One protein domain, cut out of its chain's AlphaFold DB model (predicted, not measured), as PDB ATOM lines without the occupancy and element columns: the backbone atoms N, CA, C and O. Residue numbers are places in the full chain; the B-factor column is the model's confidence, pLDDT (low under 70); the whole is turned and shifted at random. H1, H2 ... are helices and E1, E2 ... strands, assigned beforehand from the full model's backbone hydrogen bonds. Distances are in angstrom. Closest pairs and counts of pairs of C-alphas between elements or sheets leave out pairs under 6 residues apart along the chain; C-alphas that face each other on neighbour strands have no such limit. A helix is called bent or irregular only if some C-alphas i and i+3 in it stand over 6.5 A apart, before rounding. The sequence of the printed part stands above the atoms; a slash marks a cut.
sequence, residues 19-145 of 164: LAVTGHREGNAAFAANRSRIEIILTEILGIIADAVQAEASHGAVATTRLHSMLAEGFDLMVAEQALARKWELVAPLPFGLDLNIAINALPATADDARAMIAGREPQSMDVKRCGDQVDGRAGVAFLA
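Overview. This is residues 19 to 145 of the 164 residues of an uncharacterized protein of Alphaproteobacteria bacterium (UniProt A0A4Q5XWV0). This is an elongated body with a long helix, H1, along one side and a small parallel sheet, E1 and E2, near the middle, covered by the short helix H2, which also packs on H1. Towards the other end H3 and H4 fold into a helical hairpin, and H5 crosses H3; residues 55 to 61, of which 55 to 58 belong to H1, stick out. The printed part has 127 residues with five named helices and two named strands in the order H1, E1, H2, E2, H3, H4, H5, and its class is mostly helix. It is only just compact, close to loose, with a radius of gyration of the C-alphas of 16.2 A and spans of 55 by 33 by 19 A.

Along the chain. Residues 19 to 28 come before H1, residues 29 to 58, which is 43.7 A long and begins at C-alpha 29 at (-8.941, 27.039, -10.608). H1 is irregular, with C-alphas 33 and 36 8.4 A apart, and has a kink of 72 degrees near residue 36. E1 is residues 66 to 68, 6.5 A; H2 is residues 75 to 85, 15.3 A; E2 is residues 89 to 92, 10.1 A. H3, residues 98 to 105, and H4, residues 111 to 118, are each 10.5 A long. H5, residues 126 to 139, is 19.8 A long and ends at C-alpha 139 at (14.424, 18.327, -3.088).

Arrangement. E1 and E2 are parallel neighbours at 19 degrees, with N 67 and O 89 2.8 A apart and N 91 and O 67 2.8 A apart. E1, H2 and E2 form a strand-helix-strand unit, two parallel strands with a helix between them along the chain, whose crossover is right-handed. Residues 19 to 20 pair in parallel with residues 67 to 68 of E1, and residues 143 to 144 with residues 91 to 92 of E2. The closest C-alphas of H2 and E2, Ala 80 and Leu 90, are 6.9 A apart. H1 touches H2 with residues 39 to 46 alone, at a steep tilt of 39 degrees, the same way; the closest C-alphas, Thr 43 and Gln 82, are 7.1 A apart. H2 and H5 only just touch, with 3 pairs of C-alphas within 8 A, the closest being Leu 77 and Val 135 at 7.5 A. H3 touches H5 at a steep tilt of 47 degrees, opposite ways, with the C-alphas of Ile 102 and Gly 132 closest at 5.5 A. H3 and H4 touch as a hairpin at a shallow tilt of 34 degrees, only just short of steep, with the C-alphas of Asp 99 and Ile 118 closest at 5.4 A. H1 is apart from H3, H4 and H5. In H2, H3, H4 and H5 every O i to N i+4 pair is within hydrogen-bond range; in H1, 22 of 26 are.

Size, cuts and confidence. The C-alphas farthest apart, of Ser 58 and Asp 112, are 55.3 A apart. The printed part has no cut, and no link between named elements is long. The mean pLDDT of the printed part is 93.2, and residue 145 alone is under 70.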
ATOM      1  N   LEU A  19      16.919  24.462 -18.785       97.06
ATOM      2  CA  LEU A  19      15.516  24.838 -18.875       97.06
ATOM      3  C   LEU A  19      15.025  25.305 -17.508       97.06
ATOM      4  O   LEU A  19      15.290  24.654 -16.503       97.06
ATOM      5  N   ALA A  20      14.272  26.395 -17.479       94.81
ATOM      6  CA  ALA A  20      13.463  26.788 -16.338       94.81
ATOM      7  C   ALA A  20      12.049  27.050 -16.847       94.81
ATOM      8  O   ALA A  20      11.870  27.645 -17.911       94.81
ATOM      9  N   VAL A  21      11.054  26.597 -16.097       93.00
ATOM     10  CA  VAL A  21       9.645  26.848 -16.390       93.00
ATOM     11  C   VAL A  21       8.945  27.242 -15.101       93.00
ATOM     12  O   VAL A  21       9.404  26.908 -14.014       93.00
ATOM     13  N   THR A  22       7.841  27.962 -15.236       90.88
ATOM     14  CA  THR A  22       6.993  28.374 -14.120       90.88
ATOM     15  C   THR A  22       5.547  28.164 -14.525       90.88
ATOM     16  O   THR A  22       5.202  28.262 -15.705       90.88
ATOM     17  N   GLY A  23       4.691  27.921 -13.544       91.81
ATOM     18  CA  GLY A  23       3.263  27.819 -13.789       91.81
ATOM     19  C   GLY A  23       2.434  28.071 -12.545       91.81
ATOM     20  O   GLY A  23       2.878  28.679 -11.573       91.81
ATOM     21  N   HIS A  24       1.184  27.640 -12.613       95.25
ATOM     22  CA  HIS A  24       0.234  27.817 -11.529       95.25
ATOM     23  C   HIS A  24       0.412  26.771 -10.423       95.25
ATOM     24  O   HIS A  24       0.820  25.635 -10.673       95.25
ATOM     25  N   ARG A  25       0.052  27.174  -9.199       89.69
ATOM     26  CA  ARG A  25      -0.054  26.287  -8.036       89.69
ATOM     27  C   ARG A  25      -1.333  25.452  -8.097       89.69
ATOM     28  O   ARG A  25      -2.284  25.852  -8.769       89.69
ATOM     29  N   GLU A  26      -1.380  24.353  -7.344       86.69
ATOM     30  CA  GLU A  26      -2.514  23.411  -7.330       86.69
ATOM     31  C   GLU A  26      -3.856  24.099  -6.999       86.69
ATOM     32  O   GLU A  26      -4.879  23.793  -7.604       86.69
ATOM     33  N   GLY A  27      -3.851  25.116  -6.125       86.69
ATOM     34  CA  GLY A  27      -5.047  25.893  -5.766       86.69
ATOM     35  C   GLY A  27      -5.603  26.829  -6.855       86.69
ATOM     36  O   GLY A  27      -6.619  27.488  -6.638       86.69
ATOM     37  N   ASN A  28      -4.959  26.947  -8.020       93.75
ATOM     38  CA  ASN A  28      -5.468  27.768  -9.119       93.75
ATOM     39  C   ASN A  28      -6.589  27.037  -9.879       93.75
ATOM     40  O   ASN A  28      -6.372  25.965 -10.439       93.75
ATOM     41  N   ALA A  29      -7.769  27.657  -9.980       94.75
ATOM     42  CA  ALA A  29      -8.941  27.039 -10.608       94.75
ATOM     43  C   ALA A  29      -8.729  26.653 -12.085       94.75
ATOM     44  O   ALA A  29      -9.190  25.597 -12.514       94.75
ATOM     45  N   ALA A  30      -8.016  27.474 -12.862       94.44
ATOM     46  CA  ALA A  30      -7.745  27.177 -14.267       94.44
ATOM     47  C   ALA A  30      -6.760  26.010 -14.418       94.44
ATOM     48  O   ALA A  30      -6.956  25.157 -15.282       94.44
ATOM     49  N   PHE A  31      -5.740  25.937 -13.560       94.62
ATOM     50  CA  PHE A  31      -4.821  24.803 -13.504       94.62
ATOM     51  C   PHE A  31      -5.552  23.520 -13.114       94.62
ATOM     52  O   PHE A  31      -5.485  22.543 -13.855       94.62
ATOM     53  N   ALA A  32      -6.318  23.543 -12.021       93.31
ATOM     54  CA  ALA A  32      -7.082  22.394 -11.545       93.31
ATOM     55  C   ALA A  32      -8.055  21.871 -12.617       93.31
ATOM     56  O   ALA A  32      -8.079  20.674 -12.903       93.31
ATOM     57  N   ALA A  33      -8.790  22.769 -13.286       96.44
ATOM     58  CA  ALA A  33      -9.724  22.409 -14.354       96.44
ATOM     59  C   ALA A  33      -9.047  21.810 -15.602       96.44
ATOM     60  O   ALA A  33      -9.701  21.122 -16.381       96.44
ATOM     61  N   ASN A  34      -7.750  22.065 -15.808       96.88
ATOM     62  CA  ASN A  34      -7.014  21.644 -17.002       96.88
ATOM     63  C   ASN A  34      -5.830  20.717 -16.691       96.88
ATOM     64  O   ASN A  34      -5.032  20.452 -17.587       96.88
ATOM     65  N   ARG A  35      -5.709  20.209 -15.459       95.75
ATOM     66  CA  ARG A  35      -4.505  19.533 -14.950       95.75
ATOM     67  C   ARG A  35      -4.003  18.428 -15.879       95.75
ATOM     68  O   ARG A  35      -2.857  18.472 -16.310       95.75
ATOM     69  N   SER A  36      -4.878  17.499 -16.267       97.00
ATOM     70  CA  SER A  36      -4.527  16.399 -17.176       97.00
ATOM     71  C   SER A  36      -4.128  16.884 -18.570       97.00
ATOM     72  O   SER A  36      -3.195  16.362 -19.169       97.00
ATOM     73  N   ARG A  37      -4.808  17.910 -19.097       97.94
ATOM     74  CA  ARG A  37      -4.467  18.483 -20.405       97.94
ATOM     75  C   ARG A  37      -3.104  19.173 -20.367       97.94
ATOM     76  O   ARG A  37      -2.330  19.029 -21.308       97.94
ATOM     77  N   ILE A  38      -2.819  19.908 -19.295       97.50
ATOM     78  CA  ILE A  38      -1.522  20.550 -19.069       97.50
ATOM     79  C   ILE A  38      -0.427  19.487 -18.999       97.50
ATOM     80  O   ILE A  38       0.593  19.638 -19.659       97.50
ATOM     81  N   GLU A  39      -0.654  18.397 -18.270       97.50
ATOM     82  CA  GLU A  39       0.303  17.296 -18.140       97.50
ATOM     83  C   GLU A  39       0.629  16.625 -19.486       97.50
ATOM     84  O   GLU A  39       1.803  16.381 -19.787       97.50
ATOM     85  N   ILE A  40      -0.389  16.380 -20.319       98.44
ATOM     86  CA  ILE A  40      -0.230  15.821 -21.671       98.44
ATOM     87  C   ILE A  40       0.580  16.773 -22.553       98.44
ATOM     88  O   ILE A  40       1.606  16.379 -23.101       98.44
ATOM     89  N   ILE A  41       0.176  18.042 -22.641       98.19
ATOM     90  CA  ILE A  41       0.858  19.030 -23.492       98.19
ATOM     91  C   ILE A  41       2.291  19.264 -23.009       98.19
ATOM     92  O   ILE A  41       3.213  19.379 -23.811       98.19
ATOM     93  N   LEU A  42       2.511  19.295 -21.695       98.06
ATOM     94  CA  LEU A  42       3.850  19.385 -21.131       98.06
ATOM     95  C   LEU A  42       4.703  18.179 -21.541       98.06
ATOM     96  O   LEU A  42       5.864  18.354 -21.907       98.06
ATOM     97  N   THR A  43       4.122  16.977 -21.550       98.31
ATOM     98  CA  THR A  43       4.811  15.763 -22.004       98.31
ATOM     99  C   THR A  43       5.260  15.896 -23.454       98.31
ATOM    100  O   THR A  43       6.412  15.578 -23.763       98.31
ATOM    101  N   GLU A  44       4.382  16.398 -24.320       98.56
ATOM    102  CA  GLU A  44       4.668  16.647 -25.735       98.56
ATOM    103  C   GLU A  44       5.777  17.691 -25.908       98.56
ATOM    104  O   GLU A  44       6.768  17.426 -26.586       98.56
ATOM    105  N   ILE A  45       5.676  18.840 -25.228       98.19
ATOM    106  CA  ILE A  45       6.683  19.913 -25.284       98.19
ATOM    107  C   ILE A  45       8.054  19.397 -24.842       98.19
ATOM    108  O   ILE A  45       9.054  19.614 -25.527       98.19
ATOM    109  N   LEU A  46       8.121  18.690 -23.709       98.19
ATOM    110  CA  LEU A  46       9.382  18.137 -23.215       98.19
ATOM    111  C   LEU A  46       9.919  17.018 -24.119       98.19
ATOM    112  O   LEU A  46      11.130  16.809 -24.152       98.19
ATOM    113  N   GLY A  47       9.050  16.308 -24.845       98.38
ATOM    114  CA  GLY A  47       9.438  15.355 -25.889       98.38
ATOM    115  C   GLY A  47      10.113  16.051 -27.070       98.38
ATOM    116  O   GLY A  47      11.246  15.722 -27.400       98.38
ATOM    117  N   ILE A  48       9.483  17.099 -27.611       98.44
ATOM    118  CA  ILE A  48      10.039  17.911 -28.706       98.44
ATOM    119  C   ILE A  48      11.411  18.483 -28.323       98.44
ATOM    120  O   ILE A  48      12.352  18.447 -29.113       98.44
ATOM    121  N   ILE A  49      11.545  18.987 -27.093       97.81
ATOM    122  CA  ILE A  49      12.823  19.499 -26.582       97.81
ATOM    123  C   ILE A  49      13.870  18.382 -26.499       97.81
ATOM    124  O   ILE A  49      15.020  18.604 -26.874       97.81
ATOM    125  N   ALA A  50      13.501  17.195 -26.009       97.44
ATOM    126  CA  ALA A  50      14.423  16.065 -25.919       97.44
ATOM    127  C   ALA A  50      14.938  15.643 -27.305       97.44
ATOM    128  O   ALA A  50      16.144  15.463 -27.471       97.44
ATOM    129  N   ASP A  51      14.046  15.561 -28.293       97.81
ATOM    130  CA  ASP A  51      14.394  15.196 -29.667       97.81
ATOM    131  C   ASP A  51      15.318  16.239 -30.309       97.81
ATOM    132  O   ASP A  51      16.321  15.886 -30.932       97.81
ATOM    133  N   ALA A  52      15.040  17.529 -30.093       96.75
ATOM    134  CA  ALA A  52      15.894  18.614 -30.571       96.75
ATOM    135  C   ALA A  52      17.301  18.550 -29.952       96.75
ATOM    136  O   ALA A  52      18.294  18.608 -30.669       96.75
ATOM    137  N   VAL A  53      17.405  18.356 -28.631       96.69
ATOM    138  CA  VAL A  53      18.700  18.207 -27.942       96.69
ATOM    139  C   VAL A  53      19.464  16.981 -28.447       96.69
ATOM    140  O   VAL A  53      20.685  17.033 -28.593       96.69
ATOM    141  N   GLN A  54      18.768  15.882 -28.742       95.06
ATOM    142  CA  GLN A  54      19.387  14.677 -29.287       95.06
ATOM    143  C   GLN A  54      19.936  14.897 -30.706       95.06
ATOM    144  O   GLN A  54      20.989  14.348 -31.039       95.06
ATOM    145  N   ALA A  55      19.267  15.705 -31.532       95.88
ATOM    146  CA  ALA A  55      19.734  16.041 -32.877       95.88
ATOM    147  C   ALA A  55      21.054  16.842 -32.864       95.88
ATOM    148  O   ALA A  55      21.930  16.617 -33.708       95.88
ATOM    149  N   GLU A  56      21.248  17.697 -31.853       94.69
ATOM    150  CA  GLU A  56      22.477  18.486 -31.665       94.69
ATOM    151  C   GLU A  56      23.724  17.631 -31.391       94.69
ATOM    152  O   GLU A  56      24.847  18.088 -31.600       94.69
ATOM    153  N   ALA A  57      23.564  16.361 -30.995       89.62
ATOM    154  CA  ALA A  57      24.692  15.450 -30.784       89.62
ATOM    155  C   ALA A  57      25.534  15.222 -32.059       89.62
ATOM    156  O   ALA A  57      26.691  14.812 -31.973       89.62
ATOM    157  N   SER A  58      24.977  15.507 -33.242       92.38
ATOM    158  CA  SER A  58      25.709  15.480 -34.515       92.38
ATOM    159  C   SER A  58      26.697  16.646 -34.684       92.38
ATOM    160  O   SER A  58      27.634  16.545 -35.477       92.38
ATOM    161  N   HIS A  59      26.529  17.728 -33.916       90.69
ATOM    162  CA  HIS A  59      27.343  18.945 -33.977       90.69
ATOM    163  C   HIS A  59      28.393  19.039 -32.860       90.69
ATOM    164  O   HIS A  59      29.251  19.921 -32.888       90.69
ATOM    165  N   GLY A  60      28.367  18.126 -31.886       92.38
ATOM    166  CA  GLY A  60      29.340  18.079 -30.802       92.38
ATOM    167  C   GLY A  60      28.833  17.323 -29.581       92.38
ATOM    168  O   GLY A  60      27.732  16.779 -29.562       92.38
ATOM    169  N   ALA A  61      29.653  17.287 -28.530       93.62
ATOM    170  CA  ALA A  61      29.255  16.670 -27.272       93.62
ATOM    171  C   ALA A  61      28.163  17.504 -26.582       93.62
ATOM    172  O   ALA A  61      28.373  18.680 -26.271       93.62
ATOM    173  N   VAL A  62      27.026  16.868 -26.293       96.25
ATOM    174  CA  VAL A  62      25.894  17.463 -25.574       96.25
ATOM    175  C   VAL A  62      25.705  16.729 -24.247       96.25
ATOM    176  O   VAL A  62      25.593  15.506 -24.204       96.25
ATOM    177  N   ALA A  63      25.714  17.469 -23.144       96.00
ATOM    178  CA  ALA A  63      25.449  16.949 -21.811       96.00
ATOM    179  C   ALA A  63      23.943  16.862 -21.537       96.00
ATOM    180  O   ALA A  63      23.136  17.564 -22.145       96.00
ATOM    181  N   THR A  64      23.579  16.047 -20.548       95.88
ATOM    182  CA  THR A  64      22.197  15.870 -20.090       95.88
ATOM    183  C   THR A  64      21.509  17.205 -19.804       95.88
ATOM    184  O   THR A  64      22.042  18.052 -19.074       95.88
ATOM    185  N   THR A  65      20.299  17.369 -20.345       97.81
ATOM    186  CA  THR A  65      19.434  18.520 -20.069       97.81
ATOM    187  C   THR A  65      19.252  18.709 -18.567       97.81
ATOM    188  O   THR A  65      19.124  17.746 -17.806       97.81
ATOM    189  N   ARG A  66      19.250  19.970 -18.137       97.81
ATOM    190  CA  ARG A  66      19.078  20.352 -16.739       97.81
ATOM    191  C   ARG A  66      17.835  21.213 -16.581       97.81
ATOM    192  O   ARG A  66      17.756  22.284 -17.178       97.81
ATOM    193  N   LEU A  67      16.900  20.758 -15.757       98.12
ATOM    194  CA  LEU A  67      15.748  21.528 -15.321       98.12
ATOM    195  C   LEU A  67      16.086  22.288 -14.034       98.12
ATOM    196  O   LEU A  67      16.588  21.708 -13.075       98.12
ATOM    197  N   HIS A  68      15.755  23.570 -14.004       96.88
ATOM    198  CA  HIS A  68      15.799  24.425 -12.827       96.88
ATOM    199  C   HIS A  68      14.366  24.672 -12.353       96.88
ATOM    200  O   HIS A  68      13.529  25.111 -13.142       96.88
ATOM    201  N   SER A  69      14.075  24.377 -11.087       93.69
ATOM    202  CA  SER A  69      12.729  24.510 -10.509       93.69
ATOM    203  C   SER A  69      12.789  25.022  -9.071       93.69
ATOM    204  O   SER A  69      13.704  24.682  -8.321       93.69
ATOM    205  N   MET A  70      11.804  25.829  -8.670       90.44
ATOM    206  CA  MET A  70      11.639  26.257  -7.273       90.44
ATOM    207  C   MET A  70      10.946  25.198  -6.410       90.44
ATOM    208  O   MET A  70      10.838  25.372  -5.195       90.44
ATOM    209  N   LEU A  71      10.500  24.095  -7.028       91.75
ATOM    210  CA  LEU A  71       9.764  23.007  -6.385       91.75
ATOM    211  C   LEU A  71       8.487  23.494  -5.684       91.75
ATOM    212  O   LEU A  71       8.102  22.960  -4.648       91.75
ATOM    213  N   ALA A  72       7.839  24.526  -6.233       91.00
ATOM    214  CA  ALA A  72       6.525  24.941  -5.765       91.00
ATOM    215  C   ALA A  72       5.470  23.884  -6.127       91.00
ATOM    216  O   ALA A  72       5.553  23.249  -7.175       91.00
ATOM    217  N   GLU A  73       4.455  23.698  -5.283       90.12
ATOM    218  CA  GLU A  73       3.350  22.787  -5.595       90.12
ATOM    219  C   GLU A  73       2.650  23.168  -6.913       90.12
ATOM    220  O   GLU A  73       2.551  24.347  -7.262       90.12
ATOM    221  N   GLY A  74       2.123  22.171  -7.627       92.06
ATOM    222  CA  GLY A  74       1.402  22.333  -8.883       92.06
ATOM    223  C   GLY A  74       2.318  22.104 -10.077       92.06
ATOM    224  O   GLY A  74       2.966  21.060 -10.188       92.06
ATOM    225  N   PHE A  75       2.363  23.072 -10.991       95.31
ATOM    226  CA  PHE A  75       3.080  22.930 -12.258       95.31
ATOM    227  C   PHE A  75       4.583  22.658 -12.086       95.31
ATOM    228  O   PHE A  75       5.137  21.818 -12.788       95.31
ATOM    229  N   ASP A  76       5.244  23.313 -11.131       94.38
ATOM    230  CA  ASP A  76       6.686  23.158 -10.905       94.38
ATOM    231  C   ASP A  76       7.058  21.719 -10.496       94.38
ATOM    232  O   ASP A  76       8.043  21.174 -11.006       94.38
ATOM    233  N   LEU A  77       6.264  21.080  -9.623       93.69
ATOM    234  CA  LEU A  77       6.438  19.663  -9.280       93.69
ATOM    235  C   LEU A  77       6.089  18.744 -10.456       93.69
ATOM    236  O   LEU A  77       6.831  17.797 -10.712       93.69
ATOM    237  N   MET A  78       5.028  19.048 -11.211       96.00
ATOM    238  CA  MET A  78       4.645  18.282 -12.406       96.00
ATOM    239  C   MET A  78       5.781  18.241 -13.442       96.00
ATOM    240  O   MET A  78       6.119  17.179 -13.965       96.00
ATOM    241  N   VAL A  79       6.429  19.377 -13.715       97.25
ATOM    242  CA  VAL A  79       7.570  19.429 -14.644       97.25
ATOM    243  C   VAL A  79       8.781  18.715 -14.050       97.25
ATOM    244  O   VAL A  79       9.462  17.984 -14.769       97.25
ATOM    245  N   ALA A  80       9.054  18.887 -12.751       96.19
ATOM    246  CA  ALA A  80      10.156  18.195 -12.088       96.19
ATOM    247  C   ALA A  80      10.027  16.670 -12.219       96.19
ATOM    248  O   ALA A  80      10.999  15.994 -12.551       96.19
ATOM    249  N   GLU A  81       8.820  16.131 -12.042       95.75
ATOM    250  CA  GLU A  81       8.525  14.709 -12.234       95.75
ATOM    251  C   GLU A  81       8.780  14.257 -13.670       95.75
ATOM    252  O   GLU A  81       9.474  13.264 -13.902       95.75
ATOM    253  N   GLN A  82       8.290  15.022 -14.642       97.50
ATOM    254  CA  GLN A  82       8.477  14.706 -16.052       97.50
ATOM    255  C   GLN A  82       9.941  14.798 -16.510       97.50
ATOM    256  O   GLN A  82      10.367  14.010 -17.361       97.50
ATOM    257  N   ALA A  83      10.725  15.723 -15.958       97.31
ATOM    258  CA  ALA A  83      12.157  15.824 -16.224       97.31
ATOM    259  C   ALA A  83      12.924  14.639 -15.621       97.31
ATOM    260  O   ALA A  83      13.734  14.013 -16.307       97.31
ATOM    261  N   LEU A  84      12.623  14.271 -14.372       95.88
ATOM    262  CA  LEU A  84      13.229  13.110 -13.716       95.88
ATOM    263  C   LEU A  84      12.906  11.803 -14.457       95.88
ATOM    264  O   LEU A  84      13.800  10.981 -14.659       95.88
ATOM    265  N   ALA A  85      11.672  11.635 -14.945       96.69
ATOM    266  CA  ALA A  85      11.284  10.490 -15.772       96.69
ATOM    267  C   ALA A  85      12.105  10.388 -17.076       96.69
ATOM    268  O   ALA A  85      12.377   9.290 -17.560       96.69
ATOM    269  N   ARG A  86      12.566  11.527 -17.610       96.12
ATOM    270  CA  ARG A  86      13.458  11.626 -18.780       96.12
ATOM    271  C   ARG A  86      14.946  11.528 -18.425       96.12
ATOM    272  O   ARG A  86      15.790  11.699 -19.301       96.12
ATOM    273  N   LYS A  87      15.281  11.248 -17.159       96.44
ATOM    274  CA  LYS A  87      16.657  11.216 -16.630       96.44
ATOM    275  C   LYS A  87      17.394  12.550 -16.790       96.44
ATOM    276  O   LYS A  87      18.618  12.570 -16.903       96.44
ATOM    277  N   TRP A  88      16.658  13.659 -16.829       97.31
ATOM    278  CA  TRP A  88      17.258  14.989 -16.804       97.31
ATOM    279  C   TRP A  88      17.770  15.308 -15.401       97.31
ATOM    280  O   TRP A  88      17.289  14.770 -14.403       97.31
ATOM    281  N   GLU A  89      18.750  16.203 -15.321       97.00
ATOM    282  CA  GLU A  89      19.187  16.728 -14.033       97.00
ATOM    283  C   GLU A  89      18.151  17.717 -13.494       97.00
ATOM    284  O   GLU A  89      17.661  18.566 -14.237       97.00
ATOM    285  N   LEU A  90      17.864  17.650 -12.196       96.12
ATOM    286  CA  LEU A  90      17.035  18.626 -11.496       96.12
ATOM    287  C   LEU A  90      17.920  19.484 -10.592       96.12
ATOM    288  O   LEU A  90      18.639  18.959  -9.744       96.12
ATOM    289  N   VAL A  91      17.861  20.800 -10.759       95.56
ATOM    290  CA  VAL A  91      18.495  21.784  -9.880       95.56
ATOM    291  C   VAL A  91      17.408  22.602  -9.204       95.56
ATOM    292  O   VAL A  91      16.482  23.076  -9.860       95.56
ATOM    293  N   ALA A  92      17.544  22.793  -7.894       93.19
ATOM    294  CA  ALA A  92      16.636  23.628  -7.120       93.19
ATOM    295  C   ALA A  92      17.399  24.820  -6.518       93.19
ATOM    296  O   ALA A  92      18.001  24.691  -5.445       93.19
ATOM    297  N   PRO A  93      17.437  25.975  -7.213       90.81
ATOM    298  CA  PRO A  93      18.020  27.199  -6.680       90.81
ATOM    299  C   PRO A  93      17.049  27.881  -5.711       90.81
ATOM    300  O   PRO A  93      16.461  28.912  -6.015       90.81
ATOM    301  N   LEU A  94      16.844  27.260  -4.548       86.81
ATOM    302  CA  LEU A  94      15.830  27.688  -3.588       86.81
ATOM    303  C   LEU A  94      16.080  29.137  -3.115       86.81
ATOM    304  O   LEU A  94      17.211  29.469  -2.756       86.81
ATOM    305  N   PRO A  95      15.040  29.992  -3.054       83.75
ATOM    306  CA  PRO A  95      15.177  31.377  -2.594       83.75
ATOM    307  C   PRO A  95      15.472  31.471  -1.088       83.75
ATOM    308  O   PRO A  95      15.934  32.501  -0.602       83.75
ATOM    309  N   PHE A  96      15.216  30.387  -0.352       87.38
ATOM    310  CA  PHE A  96      15.435  30.253   1.083       87.38
ATOM    311  C   PHE A  96      16.093  28.905   1.402       87.38
ATOM    312  O   PHE A  96      16.222  28.037   0.539       87.38
ATOM    313  N   GLY A  97      16.474  28.700   2.667       88.44
ATOM    314  CA  GLY A  97      16.892  27.379   3.144       88.44
ATOM    315  C   GLY A  97      15.801  26.320   2.930       88.44
ATOM    316  O   GLY A  97      14.613  26.644   2.950       88.44
ATOM    317  N   LEU A  98      16.213  25.061   2.748       89.44
ATOM    318  CA  LEU A  98      15.326  23.947   2.387       89.44
ATOM    319  C   LEU A  98      14.105  23.827   3.311       89.44
ATOM    320  O   LEU A  98      12.984  23.803   2.816       89.44
ATOM    321  N   ASP A  99      14.314  23.836   4.630       91.19
ATOM    322  CA  ASP A  99      13.237  23.686   5.621       91.19
ATOM    323  C   ASP A  99      12.152  24.768   5.455       91.19
ATOM    324  O   ASP A  99      10.955  24.482   5.468       91.19
ATOM    325  N   LEU A 100      12.569  26.022   5.233       91.62
ATOM    326  CA  LEU A 100      11.644  27.132   4.997       91.62
ATOM    327  C   LEU A 100      10.968  27.019   3.626       91.62
ATOM    328  O   LEU A 100       9.783  27.322   3.502       91.62
ATOM    329  N   ASN A 101      11.694  26.564   2.604       91.75
ATOM    330  CA  ASN A 101      11.124  26.348   1.279       91.75
ATOM    331  C   ASN A 101      10.028  25.276   1.302       91.75
ATOM    332  O   ASN A 101       8.976  25.480   0.699       91.75
ATOM    333  N   ILE A 102      10.250  24.164   2.012       92.50
ATOM    334  CA  ILE A 102       9.248  23.108   2.196       92.50
ATOM    335  C   ILE A 102       8.035  23.684   2.928       92.50
ATOM    336  O   ILE A 102       6.919  23.579   2.429       92.50
ATOM    337  N   ALA A 103       8.248  24.355   4.064       93.62
ATOM    338  CA  ALA A 103       7.154  24.900   4.864       93.62
ATOM    339  C   ALA A 103       6.297  25.926   4.101       93.62
ATOM    340  O   ALA A 103       5.079  25.910   4.229       93.62
ATOM    341  N   ILE A 104       6.898  26.806   3.290       91.75
ATOM    342  CA  ILE A 104       6.147  27.794   2.494       91.75
ATOM    343  C   ILE A 104       5.397  27.124   1.339       91.75
ATOM    344  O   ILE A 104       4.245  27.473   1.065       91.75
ATOM    345  N   ASN A 105       6.035  26.188   0.634       91.06
ATOM    346  CA  ASN A 105       5.407  25.531  -0.511       91.06
ATOM    347  C   ASN A 105       4.341  24.513  -0.106       91.06
ATOM    348  O   ASN A 105       3.466  24.254  -0.919       91.06
ATOM    349  N   ALA A 106       4.344  24.050   1.148       91.50
ATOM    350  CA  ALA A 106       3.277  23.244   1.734       91.50
ATOM    351  C   ALA A 106       1.954  24.002   1.964       91.50
ATOM    352  O   ALA A 106       0.973  23.397   2.392       91.50
ATOM    353  N   LEU A 107       1.930  25.319   1.708       89.25
ATOM    354  CA  LEU A 107       0.750  26.186   1.815       89.25
ATOM    355  C   LEU A 107      -0.002  26.057   3.161       89.25
ATOM    356  O   LEU A 107      -1.217  25.847   3.176       89.25
ATOM    357  N   PRO A 108       0.683  26.202   4.312       92.31
ATOM    358  CA  PRO A 108       0.037  26.112   5.611       92.31
ATOM    359  C   PRO A 108      -1.015  27.213   5.768       92.31
ATOM    360  O   PRO A 108      -0.730  28.399   5.598       92.31
ATOM    361  N   ALA A 109      -2.232  26.825   6.150       90.81
ATOM    362  CA  ALA A 109      -3.307  27.771   6.454       90.81
ATOM    363  C   ALA A 109      -3.091  28.489   7.799       90.81
ATOM    364  O   ALA A 109      -3.698  29.530   8.055       90.81
ATOM    365  N   THR A 110      -2.235  27.936   8.666       94.19
ATOM    366  CA  THR A 110      -1.958  28.467  10.001       94.19
ATOM    367  C   THR A 110      -0.467  28.696  10.218       94.19
ATOM    368  O   THR A 110       0.396  27.986   9.700       94.19
ATOM    369  N   ALA A 111      -0.145  29.686  11.051       93.94
ATOM    370  CA  ALA A 111       1.236  29.928  11.450       93.94
ATOM    371  C   ALA A 111       1.806  28.788  12.319       93.94
ATOM    372  O   ALA A 111       3.024  28.615  12.362       93.94
ATOM    373  N   ASP A 112       0.953  28.020  13.003       94.88
ATOM    374  CA  ASP A 112       1.374  26.874  13.815       94.88
ATOM    375  C   ASP A 112       1.837  25.702  12.952       94.88
ATOM    376  O   ASP A 112       2.907  25.157  13.227       94.88
ATOM    377  N   ASP A 113       1.126  25.392  11.863       94.31
ATOM    378  CA  ASP A 113       1.577  24.403  10.876       94.31
ATOM    379  C   ASP A 113       2.915  24.815  10.256       94.31
ATOM    380  O   ASP A 113       3.862  24.029  10.232       94.31
ATOM    381  N   ALA A 114       3.039  26.080   9.836       93.50
ATOM    382  CA  ALA A 114       4.284  26.600   9.274       93.50
ATOM    383  C   ALA A 114       5.459  26.456  10.260       93.50
ATOM    384  O   ALA A 114       6.537  25.982   9.900       93.50
ATOM    385  N   ARG A 115       5.252  26.827  11.533       94.81
ATOM    386  CA  ARG A 115       6.265  26.692  12.593       94.81
ATOM    387  C   ARG A 115       6.596  25.238  12.911       94.81
ATOM    388  O   ARG A 115       7.759  24.948  13.196       94.81
ATOM    389  N   ALA A 116       5.609  24.342  12.903       94.38
ATOM    390  CA  ALA A 116       5.830  22.917  13.111       94.38
ATOM    391  C   ALA A 116       6.763  22.364  12.029       94.38
ATOM    392  O   ALA A 116       7.804  21.801  12.368       94.38
ATOM    393  N   MET A 117       6.468  22.649  10.760       94.06
ATOM    394  CA  MET A 117       7.272  22.200   9.624       94.06
ATOM    395  C   MET A 117       8.697  22.760   9.635       94.06
ATOM    396  O   MET A 117       9.648  21.997   9.488       94.06
ATOM    397  N   ILE A 118       8.873  24.065   9.887       93.62
ATOM    398  CA  ILE A 118      10.213  24.681   9.997       93.62
ATOM    399  C   ILE A 118      11.034  24.023  11.118       93.62
ATOM    400  O   ILE A 118      12.253  23.902  11.017       93.62
ATOM    401  N   ALA A 119      10.376  23.581  12.191       92.56
ATOM    402  CA  ALA A 119      11.015  22.875  13.295       92.56
ATOM    403  C   ALA A 119      11.201  21.363  13.049       92.56
ATOM    404  O   ALA A 119      11.619  20.657  13.970       92.56
ATOM    405  N   GLY A 120      10.878  20.856  11.855       89.56
ATOM    406  CA  GLY A 120      10.949  19.434  11.512       89.56
ATOM    407  C   GLY A 120       9.901  18.567  12.217       89.56
ATOM    408  O   GLY A 120      10.116  17.368  12.381       89.56
ATOM    409  N   ARG A 121       8.797  19.163  12.682       93.56
ATOM    410  CA  ARG A 121       7.638  18.460  13.250       93.56
ATOM    411  C   ARG A 121       6.519  18.352  12.218       93.56
ATOM    412  O   ARG A 121       6.468  19.124  11.263       93.56
ATOM    413  N   GLU A 122       5.602  17.420  12.443       93.56
ATOM    414  CA  GLU A 122       4.430  17.269  11.584       93.56
ATOM    415  C   GLU A 122       3.448  18.442  11.765       93.56
ATOM    416  O   GLU A 122       3.198  18.858  12.903       93.56
ATOM    417  N   PRO A 123       2.892  18.987  10.666       95.12
ATOM    418  CA  PRO A 123       1.769  19.911  10.738       95.12
ATOM    419  C   PRO A 123       0.494  19.159  11.151       95.12
ATOM    420  O   PRO A 123       0.382  17.945  10.985       95.12
ATOM    421  N   GLN A 124      -0.492  19.888  11.663       94.44
ATOM    422  CA  GLN A 124      -1.800  19.341  12.020       94.44
ATOM    423  C   GLN A 124      -2.617  18.976  10.777       94.44
ATOM    424  O   GLN A 124      -3.368  18.000  10.785       94.44
ATOM    425  N   SER A 125      -2.481  19.759   9.703       94.44
ATOM    426  CA  SER A 125      -3.176  19.499   8.446       94.44
ATOM    427  C   SER A 125      -2.492  18.397   7.632       94.44
ATOM    428  O   SER A 125      -1.331  18.510   7.236       94.44
ATOM    429  N   MET A 126      -3.256  17.353   7.302       93.12
ATOM    430  CA  MET A 126      -2.793  16.259   6.444       93.12
ATOM    431  C   MET A 126      -2.542  16.693   4.996       93.12
ATOM    432  O   MET A 126      -1.687  16.109   4.332       93.12
ATOM    433  N   ASP A 127      -3.257  17.707   4.500       90.94
ATOM    434  CA  ASP A 127      -3.009  18.266   3.166       90.94
ATOM    435  C   ASP A 127      -1.665  19.002   3.133       90.94
ATOM    436  O   ASP A 127      -0.854  18.763   2.240       90.94
ATOM    437  N   VAL A 128      -1.387  19.803   4.167       92.06
ATOM    438  CA  VAL A 128      -0.102  20.499   4.336       92.06
ATOM    439  C   VAL A 128       1.035  19.486   4.460       92.06
ATOM    440  O   VAL A 128       2.061  19.627   3.796       92.06
ATOM    441  N   LYS A 129       0.840  18.416   5.246       93.38
ATOM    442  CA  LYS A 129       1.819  17.327   5.353       93.38
ATOM    443  C   LYS A 129       2.117  16.709   3.985       93.38
ATOM    444  O   LYS A 129       3.277  16.612   3.600       93.38
ATOM    445  N   ARG A 130       1.076  16.323   3.239       92.31
ATOM    446  CA  ARG A 130       1.212  15.692   1.917       92.31
ATOM    447  C   ARG A 130       1.968  16.589   0.941       92.31
ATOM    448  O   ARG A 130       2.845  16.105   0.234       92.31
ATOM    449  N   CYS A 131       1.631  17.874   0.913       90.81
ATOM    450  CA  CYS A 131       2.297  18.847   0.060       90.81
ATOM    451  C   CYS A 131       3.782  18.993   0.434       90.81
ATOM    452  O   CYS A 131       4.660  18.890  -0.423       90.81
ATOM    453  N   GLY A 132       4.078  19.127   1.732       92.56
ATOM    454  CA  GLY A 132       5.446  19.163   2.248       92.56
ATOM    455  C   GLY A 132       6.272  17.936   1.857       92.56
ATOM    456  O   GLY A 132       7.386  18.087   1.359       92.56
ATOM    457  N   ASP A 133       5.701  16.737   2.007       93.06
ATOM    458  CA  ASP A 133       6.353  15.470   1.656       93.06
ATOM    459  C   ASP A 133       6.688  15.396   0.149       93.06
ATOM    460  O   ASP A 133       7.738  14.874  -0.235       93.06
ATOM    461  N   GLN A 134       5.831  15.943  -0.725       91.44
ATOM    462  CA  GLN A 134       6.104  16.004  -2.166       91.44
ATOM    463  C   GLN A 134       7.285  16.928  -2.487       91.44
ATOM    464  O   GLN A 134       8.171  16.553  -3.262       91.44
ATOM    465  N   VAL A 135       7.320  18.120  -1.884       91.88
ATOM    466  CA  VAL A 135       8.410  19.089  -2.082       91.88
ATOM    467  C   VAL A 135       9.733  18.527  -1.557       91.88
ATOM    468  O   VAL A 135      10.740  18.582  -2.264       91.88
ATOM    469  N   ASP A 136       9.728  17.935  -0.358       91.88
ATOM    470  CA  ASP A 136      10.908  17.306   0.247       91.88
ATOM    471  C   ASP A 136      11.432  16.143  -0.610       91.88
ATOM    472  O   ASP A 136      12.618  16.082  -0.938       91.88
ATOM    473  N   GLY A 137      10.533  15.277  -1.089       89.69
ATOM    474  CA  GLY A 137      10.888  14.160  -1.961       89.69
ATOM    475  C   GLY A 137      11.598  14.595  -3.248       89.69
ATOM    476  O   GLY A 137      12.551  13.940  -3.679       89.69
ATOM    477  N   ARG A 138      11.188  15.716  -3.859       92.00
ATOM    478  CA  ARG A 138      11.872  16.267  -5.046       92.00
ATOM    479  C   ARG A 138      13.164  16.990  -4.693       92.00
ATOM    480  O   ARG A 138      14.145  16.847  -5.420       92.00
ATOM    481  N   ALA A 139      13.203  17.698  -3.570       88.25
ATOM    482  CA  ALA A 139      14.424  18.327  -3.088       88.25
ATOM    483  C   ALA A 139      15.523  17.294  -2.778       88.25
ATOM    484  O   ALA A 139      16.690  17.547  -3.067       88.25
ATOM    485  N   GLY A 140      15.154  16.111  -2.274       86.81
ATOM    486  CA  GLY A 140      16.083  15.022  -1.964       86.81
ATOM    487  C   GLY A 140      16.794  14.411  -3.179       86.81
ATOM    488  O   GLY A 140      17.861  13.820  -3.020       86.81
ATOM    489  N   VAL A 141      16.241  14.570  -4.387       86.31
ATOM    490  CA  VAL A 141      16.862  14.119  -5.651       86.31
ATOM    491  C   VAL A 141      17.407  15.271  -6.501       86.31
ATOM    492  O   VAL A 141      18.105  15.031  -7.486       86.31
ATOM    493  N   ALA A 142      17.103  16.517  -6.134       85.31
ATOM    494  CA  ALA A 142      17.616  17.700  -6.803       85.31
ATOM    495  C   ALA A 142      19.046  18.019  -6.346       85.31
ATOM    496  O   ALA A 142      19.401  17.902  -5.171       85.31
ATOM    497  N   PHE A 143      19.865  18.536  -7.258       82.56
ATOM    498  CA  PHE A 143      21.049  19.279  -6.855       82.56
ATOM    499  C   PHE A 143      20.596  20.620  -6.277       82.56
ATOM    500  O   PHE A 143      20.172  21.531  -6.992       82.56
ATOM    501  N   LEU A 144      20.671  20.737  -4.955       70.56
ATOM    502  CA  LEU A 144      20.409  21.993  -4.270       70.56
ATOM    503  C   LEU A 144      21.587  22.933  -4.528       70.56
ATOM    504  O   LEU A 144      22.723  22.628  -4.145       70.56
ATOM    505  N   ALA A 145      21.332  24.074  -5.174       59.69
ATOM    506  CA  ALA A 145      22.343  25.116  -5.307       59.69
ATOM    507  C   ALA A 145      22.639  25.648  -3.896       59.69
ATOM    508  O   ALA A 145      21.845  26.381  -3.310       59.69
TER     509      ALA A 145